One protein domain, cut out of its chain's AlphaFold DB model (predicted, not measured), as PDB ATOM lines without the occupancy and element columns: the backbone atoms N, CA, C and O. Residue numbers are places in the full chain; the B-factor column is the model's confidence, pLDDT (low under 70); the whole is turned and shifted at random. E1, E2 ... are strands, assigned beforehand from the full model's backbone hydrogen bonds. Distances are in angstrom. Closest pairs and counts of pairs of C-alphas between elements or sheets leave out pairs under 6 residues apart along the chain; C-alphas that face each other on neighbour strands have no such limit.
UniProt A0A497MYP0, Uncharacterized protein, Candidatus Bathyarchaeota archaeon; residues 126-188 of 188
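AT A GLANCE: This is residues 126 to 188 of the 188 residues of an uncharacterized protein of Candidatus Bathyarchaeota archaeon (UniProt A0A497MYP0). Little regular structure: a small sheet of three short strands, E1, E2 and E3, sits amid long loops. Residues 126 to 158 lead into it, folding back on themselves where 148 to 149 pair antiparallel with 156 to 157. The printed part has 63 residues, 10 in named strands, and no named helix; its class is all strand. The strands run E1, E2, E3 along the chain and across the antiparallel sheet, a meander, each strand the antiparallel neighbour of the one before. It is compact, radius of gyration of the C-alphas 11.4 A, spanning 33 by 24 by 18 A.

IN THESE COORDINATES: E2, residues 168 to 171, is 10.4 A long. E1 is residues 159 to 161, from C-alpha 159 at (26.492, -10.284, 24.641). E3, residues 185 to 187, ends at C-alpha 187, (34.147, -7.109, 19.959).

HOW THE PARTS SIT: Inner strand E2 forms hairpins with edge strands E1, at 145 degrees with N 160 and O 169 2.9 A apart, and E3, at 144 degrees with N 170 and O 186 2.8 A apart. Residues 142 to 143 pair antiparallel with 160 to 161 of E1.

THE WHOLE: The C-alphas of Asp 128 and Met 152, the two farthest apart, are 35.8 A apart. The E2 to E3 link is long, 13 residues. The printed part has no cut, and no printed residue is under 70 in pLDDT.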
ATOM      1  N   ASN A 126      27.344 -13.240   6.032       87.62
ATOM      2  CA  ASN A 126      26.378 -13.382   4.960       87.62
ATOM      3  C   ASN A 126      25.278 -12.321   5.150       87.62
ATOM      4  O   ASN A 126      24.552 -12.400   6.146       87.62
ATOM      5  N   PRO A 127      25.110 -11.367   4.216       84.31
ATOM      6  CA  PRO A 127      24.104 -10.314   4.340       84.31
ATOM      7  C   PRO A 127      22.663 -10.848   4.367       84.31
ATOM      8  O   PRO A 127      21.790 -10.187   4.924       84.31
ATOM      9  N   ASP A 128      22.420 -12.042   3.820       87.50
ATOM     10  CA  ASP A 128      21.096 -12.675   3.788       87.50
ATOM     11  C   ASP A 128      20.807 -13.531   5.037       87.50
ATOM     12  O   ASP A 128      19.691 -14.025   5.224       87.50
ATOM     13  N   SER A 129      21.804 -13.726   5.908       86.50
ATOM     14  CA  SER A 129      21.645 -14.483   7.150       86.50
ATOM     15  C   SER A 129      20.812 -13.704   8.166       86.50
ATOM     16  O   SER A 129      21.039 -12.520   8.413       86.50
ATOM     17  N   ARG A 130      19.876 -14.395   8.826       85.25
ATOM     18  CA  ARG A 130      19.136 -13.846   9.979       85.25
ATOM     19  C   ARG A 130      19.892 -14.001  11.293       85.25
ATOM     20  O   ARG A 130      19.582 -13.308  12.258       85.25
ATOM     21  N   ASP A 131      20.866 -14.902  11.323       89.56
ATOM     22  CA  ASP A 131      21.681 -15.150  12.499       89.56
ATOM     23  C   ASP A 131      22.781 -14.101  12.633       89.56
ATOM     24  O   ASP A 131      23.359 -13.628  11.650       89.56
ATOM     25  N   ILE A 132      23.123 -13.787  13.880       90.38
ATOM     26  CA  ILE A 132      24.196 -12.853  14.199       90.38
ATOM     27  C   ILE A 132      25.536 -13.540  13.959       90.38
ATOM     28  O   ILE A 132      25.859 -14.540  14.599       90.38
ATOM     29  N   GLN A 133      26.341 -12.975  13.064       91.75
ATOM     30  CA  GLN A 133      27.636 -13.526  12.683       91.75
ATOM     31  C   GLN A 133      28.794 -12.612  13.080       91.75
ATOM     32  O   GLN A 133      28.688 -11.385  13.148       91.75
ATOM     33  N   CYS A 134      29.941 -13.227  13.341       88.19
ATOM     34  CA  CYS A 134      31.199 -12.527  13.471       88.19
ATOM     35  C   CYS A 134      31.647 -12.031  12.095       88.19
ATOM     36  O   CYS A 134      31.798 -12.815  11.162       88.19
ATOM     37  N   LYS A 135      31.953 -10.735  11.994       86.38
ATOM     38  CA  LYS A 135      32.477 -10.143  10.755       86.38
ATOM     39  C   LYS A 135      33.789 -10.788  10.304       86.38
ATOM     40  O   LYS A 135      34.029 -10.895   9.122       86.38
ATOM     41  N   VAL A 136      34.637 -11.228  11.231       83.25
ATOM     42  CA  VAL A 136      36.014 -11.656  10.927       83.25
ATOM     43  C   VAL A 136      36.095 -13.069  10.341       83.25
ATOM     44  O   VAL A 136      37.020 -13.359   9.592       83.25
ATOM     45  N   ASP A 137      35.173 -13.962  10.698       84.62
ATOM     46  CA  ASP A 137      35.221 -15.371  10.282       84.62
ATOM     47  C   ASP A 137      33.880 -15.926   9.774       84.62
ATOM     48  O   ASP A 137      33.800 -17.116   9.460       84.62
ATOM     49  N   GLY A 138      32.837 -15.092   9.726       88.00
ATOM     50  CA  GLY A 138      31.488 -15.457   9.293       88.00
ATOM     51  C   GLY A 138      30.765 -16.432  10.226       88.00
ATOM     52  O   GLY A 138      29.675 -16.900   9.900       88.00
ATOM     53  N   LYS A 139      31.339 -16.794  11.383       90.00
ATOM     54  CA  LYS A 139      30.729 -17.772  12.292       90.00
ATOM     55  C   LYS A 139      29.583 -17.160  13.076       90.00
ATOM     56  O   LYS A 139      29.664 -16.022  13.533       90.00
ATOM     57  N   TYR A 140      28.545 -17.965  13.283       93.00
ATOM     58  CA  TYR A 140      27.438 -17.619  14.162       93.00
ATOM     59  C   TYR A 140      27.946 -17.359  15.578       93.00
ATOM     60  O   TYR A 140      28.745 -18.126  16.127       93.00
ATOM     61  N   LEU A 141      27.491 -16.252  16.151       93.38
ATOM     62  CA  LEU A 141      27.768 -15.891  17.526       93.38
ATOM     63  C   LEU A 141      26.690 -16.485  18.430       93.38
ATOM     64  O   LEU A 141      25.500 -16.398  18.141       93.38
ATOM     65  N   ILE A 142      27.119 -17.066  19.545       94.94
ATOM     66  CA  ILE A 142      26.228 -17.676  20.530       94.94
ATOM     67  C   ILE A 142      25.823 -16.596  21.526       94.94
ATOM     68  O   ILE A 142      26.691 -16.033  22.192       94.94
ATOM     69  N   GLU A 143      24.534 -16.288  21.632       94.81
ATOM     70  CA  GLU A 143      24.038 -15.343  22.636       94.81
ATOM     71  C   GLU A 143      24.309 -15.862  24.055       94.81
ATOM     72  O   GLU A 143      24.075 -17.029  24.372       94.81
ATOM     73  N   LEU A 144      24.840 -14.988  24.907       94.75
ATOM     74  CA  LEU A 144      25.067 -15.270  26.319       94.75
ATOM     75  C   LEU A 144      23.850 -14.825  27.134       94.75
ATOM     76  O   LEU A 144      23.272 -13.775  26.862       94.75
ATOM     77  N   SER A 145      23.513 -15.577  28.184       91.56
ATOM     78  CA  SER A 145      22.383 -15.263  29.074       91.56
ATOM     79  C   SER A 145      22.539 -13.928  29.808       91.56
ATOM     80  O   SER A 145      21.550 -13.280  30.152       91.56
ATOM     81  N   ASP A 146      23.782 -13.513  30.053       93.00
ATOM     82  CA  ASP A 146      24.087 -12.319  30.830       93.00
ATOM     83  C   ASP A 146      24.230 -11.072  29.959       93.00
ATOM     84  O   ASP A 146      24.898 -11.055  28.919       93.00
ATOM     85  N   PHE A 147      23.707  -9.955  30.462       93.75
ATOM     86  CA  PHE A 147      23.872  -8.650  29.831       93.75
ATOM     87  C   PHE A 147      25.174  -7.968  30.242       93.75
ATOM     88  O   PHE A 147      25.547  -7.927  31.416       93.75
ATOM     89  N   TYR A 148      25.794  -7.268  29.293       94.50
ATOM     90  CA  TYR A 148      26.777  -6.253  29.642       94.50
ATOM     91  C   TYR A 148      26.051  -5.016  30.171       94.50
ATOM     92  O   TYR A 148      25.238  -4.428  29.458       94.50
ATOM     93  N   THR A 149      26.396  -4.575  31.379       95.12
ATOM     94  CA  THR A 149      25.881  -3.326  31.955       95.12
ATOM     95  C   THR A 149      26.967  -2.255  31.940       95.12
ATOM     96  O   THR A 149      28.052  -2.441  32.496       95.12
ATOM     97  N   ASN A 150      26.687  -1.117  31.307       93.00
ATOM     98  CA  ASN A 150      27.556   0.052  31.376       93.00
ATOM     99  C   ASN A 150      27.491   0.645  32.791       93.00
ATOM    100  O   ASN A 150      26.418   1.023  33.252       93.00
ATOM    101  N   ARG A 151      28.642   0.755  33.463       92.94
ATOM    102  CA  ARG A 151      28.717   1.216  34.858       92.94
ATOM    103  C   ARG A 151      28.304   2.678  35.056       92.94
ATOM    104  O   ARG A 151      27.767   2.995  36.104       92.94
ATOM    105  N   MET A 152      28.538   3.552  34.074       92.25
ATOM    106  CA  MET A 152      28.175   4.973  34.169       92.25
ATOM    107  C   MET A 152      26.698   5.218  33.873       92.25
ATOM    108  O   MET A 152      26.061   6.014  34.547       92.25
ATOM    109  N   THR A 153      26.161   4.574  32.835       93.81
ATOM    110  CA  THR A 153      24.806   4.878  32.342       93.81
ATOM    111  C   THR A 153      23.748   3.874  32.787       93.81
ATOM    112  O   THR A 153      22.564   4.094  32.550       93.81
ATOM    113  N   GLY A 154      24.147   2.735  33.359       94.31
ATOM    114  CA  GLY A 154      23.247   1.631  33.705       94.31
ATOM    115  C   GLY A 154      22.635   0.909  32.497       94.31
ATOM    116  O   GLY A 154      21.817   0.006  32.666       94.31
ATOM    117  N   LEU A 155      23.006   1.287  31.266       95.62
ATOM    118  CA  LEU A 155      22.454   0.692  30.050       95.62
ATOM    119  C   LEU A 155      22.943  -0.747  29.870       95.62
ATOM    120  O   LEU A 155      24.137  -1.030  29.995       95.62
ATOM    121  N   LYS A 156      22.007  -1.633  29.522       96.50
ATOM    122  CA  LYS A 156      22.248  -3.057  29.272       96.50
ATOM    123  C   LYS A 156      22.358  -3.347  27.778       96.50
ATOM    124  O   LYS A 156      21.666  -2.724  26.975       96.50
ATOM    125  N   TYR A 157      23.207  -4.302  27.419       96.12
ATOM    126  CA  TYR A 157      23.488  -4.710  26.044       96.12
ATOM    127  C   TYR A 157      23.580  -6.235  25.968       96.12
ATOM    128  O   TYR A 157      24.157  -6.846  26.873       96.12
ATOM    129  N   TYR A 158      23.070  -6.823  24.883       95.69
ATOM    130  CA  TYR A 158      23.268  -8.242  24.585       95.69
ATOM    131  C   TYR A 158      24.753  -8.557  24.390       95.69
ATOM    132  O   TYR A 158      25.520  -7.722  23.888       95.69
ATOM    133  N   GLN A 159      25.147  -9.756  24.806       95.75
ATOM    134  CA  GLN A 159      26.492 -10.284  24.641       95.75
ATOM    135  C   GLN A 159      26.443 -11.574  23.843       95.75
ATOM    136  O   GLN A 159      25.489 -12.339  23.937       95.75
ATOM    137  N   TYR A 160      27.507 -11.817  23.092       94.81
ATOM    138  CA  TYR A 160      27.626 -13.002  22.269       94.81
ATOM    139  C   TYR A 160      29.046 -13.557  22.353       94.81
ATOM    140  O   TYR A 160      30.002 -12.802  22.517       94.81
ATOM    141  N   LEU A 161      29.200 -14.866  22.224       93.94
ATOM    142  CA  LEU A 161      30.478 -15.562  22.194       93.94
ATOM    143  C   LEU A 161      30.752 -16.054  20.774       93.94
ATOM    144  O   LEU A 161      29.914 -16.731  20.180       93.94
ATOM    145  N   ASN A 162      31.937 -15.757  20.239       92.19
ATOM    146  CA  ASN A 162      32.411 -16.448  19.044       92.19
ATOM    147  C   ASN A 162      32.992 -17.815  19.468       92.19
ATOM    148  O   ASN A 162      34.010 -17.835  20.163       92.19
ATOM    149  N   PRO A 163      32.408 -18.952  19.042       90.56
ATOM    150  CA  PRO A 163      32.855 -20.279  19.468       90.56
ATOM    151  C   PRO A 163      34.245 -20.660  18.939       90.56
ATOM    152  O   PRO A 163      34.906 -21.520  19.511       90.56
ATOM    153  N   ARG A 164      34.704 -20.033  17.850       86.56
ATOM    154  CA  ARG A 164      36.010 -20.298  17.241       86.56
ATOM    155  C   ARG A 164      37.129 -19.524  17.928       86.56
ATOM    156  O   ARG A 164      38.184 -20.088  18.198       86.56
ATOM    157  N   SER A 165      36.928 -18.228  18.154       83.75
ATOM    158  CA  SER A 165      37.964 -17.355  18.725       83.75
ATOM    159  C   SER A 165      37.886 -17.223  20.247       83.75
ATOM    160  O   SER A 165      38.840 -16.747  20.859       83.75
ATOM    161  N   GLY A 166      36.759 -17.598  20.859       88.31
ATOM    162  CA  GLY A 166      36.475 -17.372  22.279       88.31
ATOM    163  C   GLY A 166      36.240 -15.899  22.631       88.31
ATOM    164  O   GLY A 166      36.068 -15.556  23.799       88.31
ATOM    165  N   GLN A 167      36.245 -15.003  21.642       87.69
ATOM    166  CA  GLN A 167      36.088 -13.575  21.867       87.69
ATOM    167  C   GLN A 167      34.627 -13.236  22.176       87.69
ATOM    168  O   GLN A 167      33.705 -13.716  21.512       87.69
ATOM    169  N   ILE A 168      34.432 -12.366  23.166       91.75
ATOM    170  CA  ILE A 168      33.116 -11.837  23.517       91.75
ATOM    171  C   ILE A 168      32.818 -10.621  22.644       91.75
ATOM    172  O   ILE A 168      33.608  -9.683  22.530       91.75
ATOM    173  N   TYR A 169      31.635 -10.638  22.062       91.62
ATOM    174  CA  TYR A 169      31.028  -9.559  21.315       91.62
ATOM    175  C   TYR A 169      29.907  -8.954  22.151       91.62
ATOM    176  O   TYR A 169      29.304  -9.596  23.009       91.62
ATOM    177  N   ARG A 170      29.612  -7.690  21.885       92.38
ATOM    178  CA  ARG A 170      28.489  -6.969  22.467       92.38
ATOM    179  C   ARG A 170      27.742  -6.251  21.364       92.38
ATOM    180  O   ARG A 170      28.355  -5.723  20.433       92.38
ATOM    181  N   ASP A 171      26.434  -6.153  21.524       93.12
ATOM    182  CA  ASP A 171      25.619  -5.280  20.695       93.12
ATOM    183  C   ASP A 171      26.127  -3.822  20.730       93.12
ATOM    184  O   ASP A 171      26.619  -3.299  21.743       93.12
ATOM    185  N   ARG A 172      26.039  -3.144  19.591       90.75
ATOM    186  CA  ARG A 172      26.300  -1.709  19.472       90.75
ATOM    187  C   ARG A 172      25.190  -0.911  20.150       90.75
ATOM    188  O   ARG A 172      25.475   0.158  20.695       90.75
ATOM    189  N   TYR A 173      23.961  -1.421  20.143       94.00
ATOM    190  CA  TYR A 173      22.791  -0.757  20.696       94.00
ATOM    191  C   TYR A 173      22.361  -1.393  22.018       94.00
ATOM    192  O   TYR A 173      22.466  -2.597  22.222       94.00
ATOM    193  N   ASN A 174      21.898  -0.559  22.951       94.88
ATOM    194  CA  ASN A 174      21.370  -1.056  24.220       94.88
ATOM    195  C   ASN A 174      20.012  -1.740  23.995       94.88
ATOM    196  O   ASN A 174      19.316  -1.401  23.039       94.88
ATOM    197  N   ILE A 175      19.608  -2.621  24.914       94.88
ATOM    198  CA  ILE A 175      18.399  -3.460  24.796       94.88
ATOM    199  C   ILE A 175      17.084  -2.683  24.606       94.88
ATOM    200  O   ILE A 175      16.088  -3.264  24.198       94.88
ATOM    201  N   ARG A 176      17.049  -1.376  24.900       93.56
ATOM    202  CA  ARG A 176      15.857  -0.535  24.689       93.56
ATOM    203  C   ARG A 176      15.741  -0.019  23.251       93.56
ATOM    204  O   ARG A 176      14.735   0.582  22.891       93.56
ATOM    205  N   SER A 177      16.780  -0.189  22.436       94.75
ATOM    206  CA  SER A 177      16.795   0.221  21.033       94.75
ATOM    207  C   SER A 177      16.071  -0.795  20.160       94.75
ATOM    208  O   SER A 177      16.305  -1.991  20.281       94.75
ATOM    209  N   LYS A 178      15.321  -0.314  19.162       92.62
ATOM    210  CA  LYS A 178      14.744  -1.172  18.112       92.62
ATOM    211  C   LYS A 178      15.801  -1.938  17.304       92.62
ATOM    212  O   LYS A 178      15.465  -2.932  16.683       92.62
ATOM    213  N   LYS A 179      17.052  -1.458  17.295       91.25
ATOM    214  CA  LYS A 179      18.183  -2.073  16.578       91.25
ATOM    215  C   LYS A 179      18.948  -3.117  17.401       91.25
ATOM    216  O   LYS A 179      19.887  -3.710  16.877       91.25
ATOM    217  N   ALA A 180      18.614  -3.295  18.681       91.50
ATOM    218  CA  ALA A 180      19.240  -4.329  19.499       91.50
ATOM    219  C   ALA A 180      18.846  -5.721  18.983       91.50
ATOM    220  O   ALA A 180      17.713  -5.917  18.549       91.50
ATOM    221  N   GLY A 181      19.784  -6.664  18.993       87.38
ATOM    222  CA  GLY A 181      19.588  -8.025  18.492       87.38
ATOM    223  C   GLY A 181      19.575  -8.148  16.965       87.38
ATOM    224  O   GLY A 181      19.369  -9.235  16.451       87.38
ATOM    225  N   GLN A 182      19.816  -7.065  16.214       86.75
ATOM    226  CA  GLN A 182      19.779  -7.081  14.741       86.75
ATOM    227  C   GLN A 182      21.152  -7.334  14.091       86.75
ATOM    228  O   GLN A 182      21.397  -6.915  12.965       86.75
ATOM    229  N   GLY A 183      22.096  -7.938  14.816       83.44
ATOM    230  CA  GLY A 183      23.422  -8.266  14.276       83.44
ATOM    231  C   GLY A 183      24.439  -7.121  14.239       83.44
ATOM    232  O   GLY A 183      25.571  -7.311  13.798       83.44
ATOM    233  N   PHE A 184      24.112  -5.938  14.773       86.38
ATOM    234  CA  PHE A 184      25.070  -4.836  14.921       86.38
ATOM    235  C   PHE A 184      26.022  -5.064  16.100       86.38
ATOM    236  O   PHE A 184      25.959  -4.372  17.114       86.38
ATOM    237  N   VAL A 185      26.932  -6.023  15.974       88.12
ATOM    238  CA  VAL A 185      27.850  -6.415  17.049       88.12
ATOM    239  C   VAL A 185      29.243  -5.810  16.896       88.12
ATOM    240  O   VAL A 185      29.718  -5.518  15.797       88.12
ATOM    241  N   ARG A 186      29.924  -5.630  18.027       85.12
ATOM    242  CA  ARG A 186      31.346  -5.287  18.100       85.12
ATOM    243  C   ARG A 186      32.040  -6.156  19.148       85.12
ATOM    244  O   ARG A 186      31.445  -6.385  20.202       85.12
ATOM    245  N   PRO A 187      33.283  -6.596  18.909       84.75
ATOM    246  CA  PRO A 187      34.147  -7.109  19.959       84.75
ATOM    247  C   PRO A 187      34.165  -6.200  21.178       84.75
ATOM    248  O   PRO A 187      34.129  -4.968  21.053       84.75
ATOM    249  N   ARG A 188      34.163  -6.839  22.343       75.06
ATOM    250  CA  ARG A 188      34.265  -6.181  23.637       75.06
ATOM    251  C   ARG A 188      35.690  -5.726  23.923       75.06
ATOM    252  O   ARG A 188      36.632  -6.460  23.556       75.06
TER     253      ARG A 188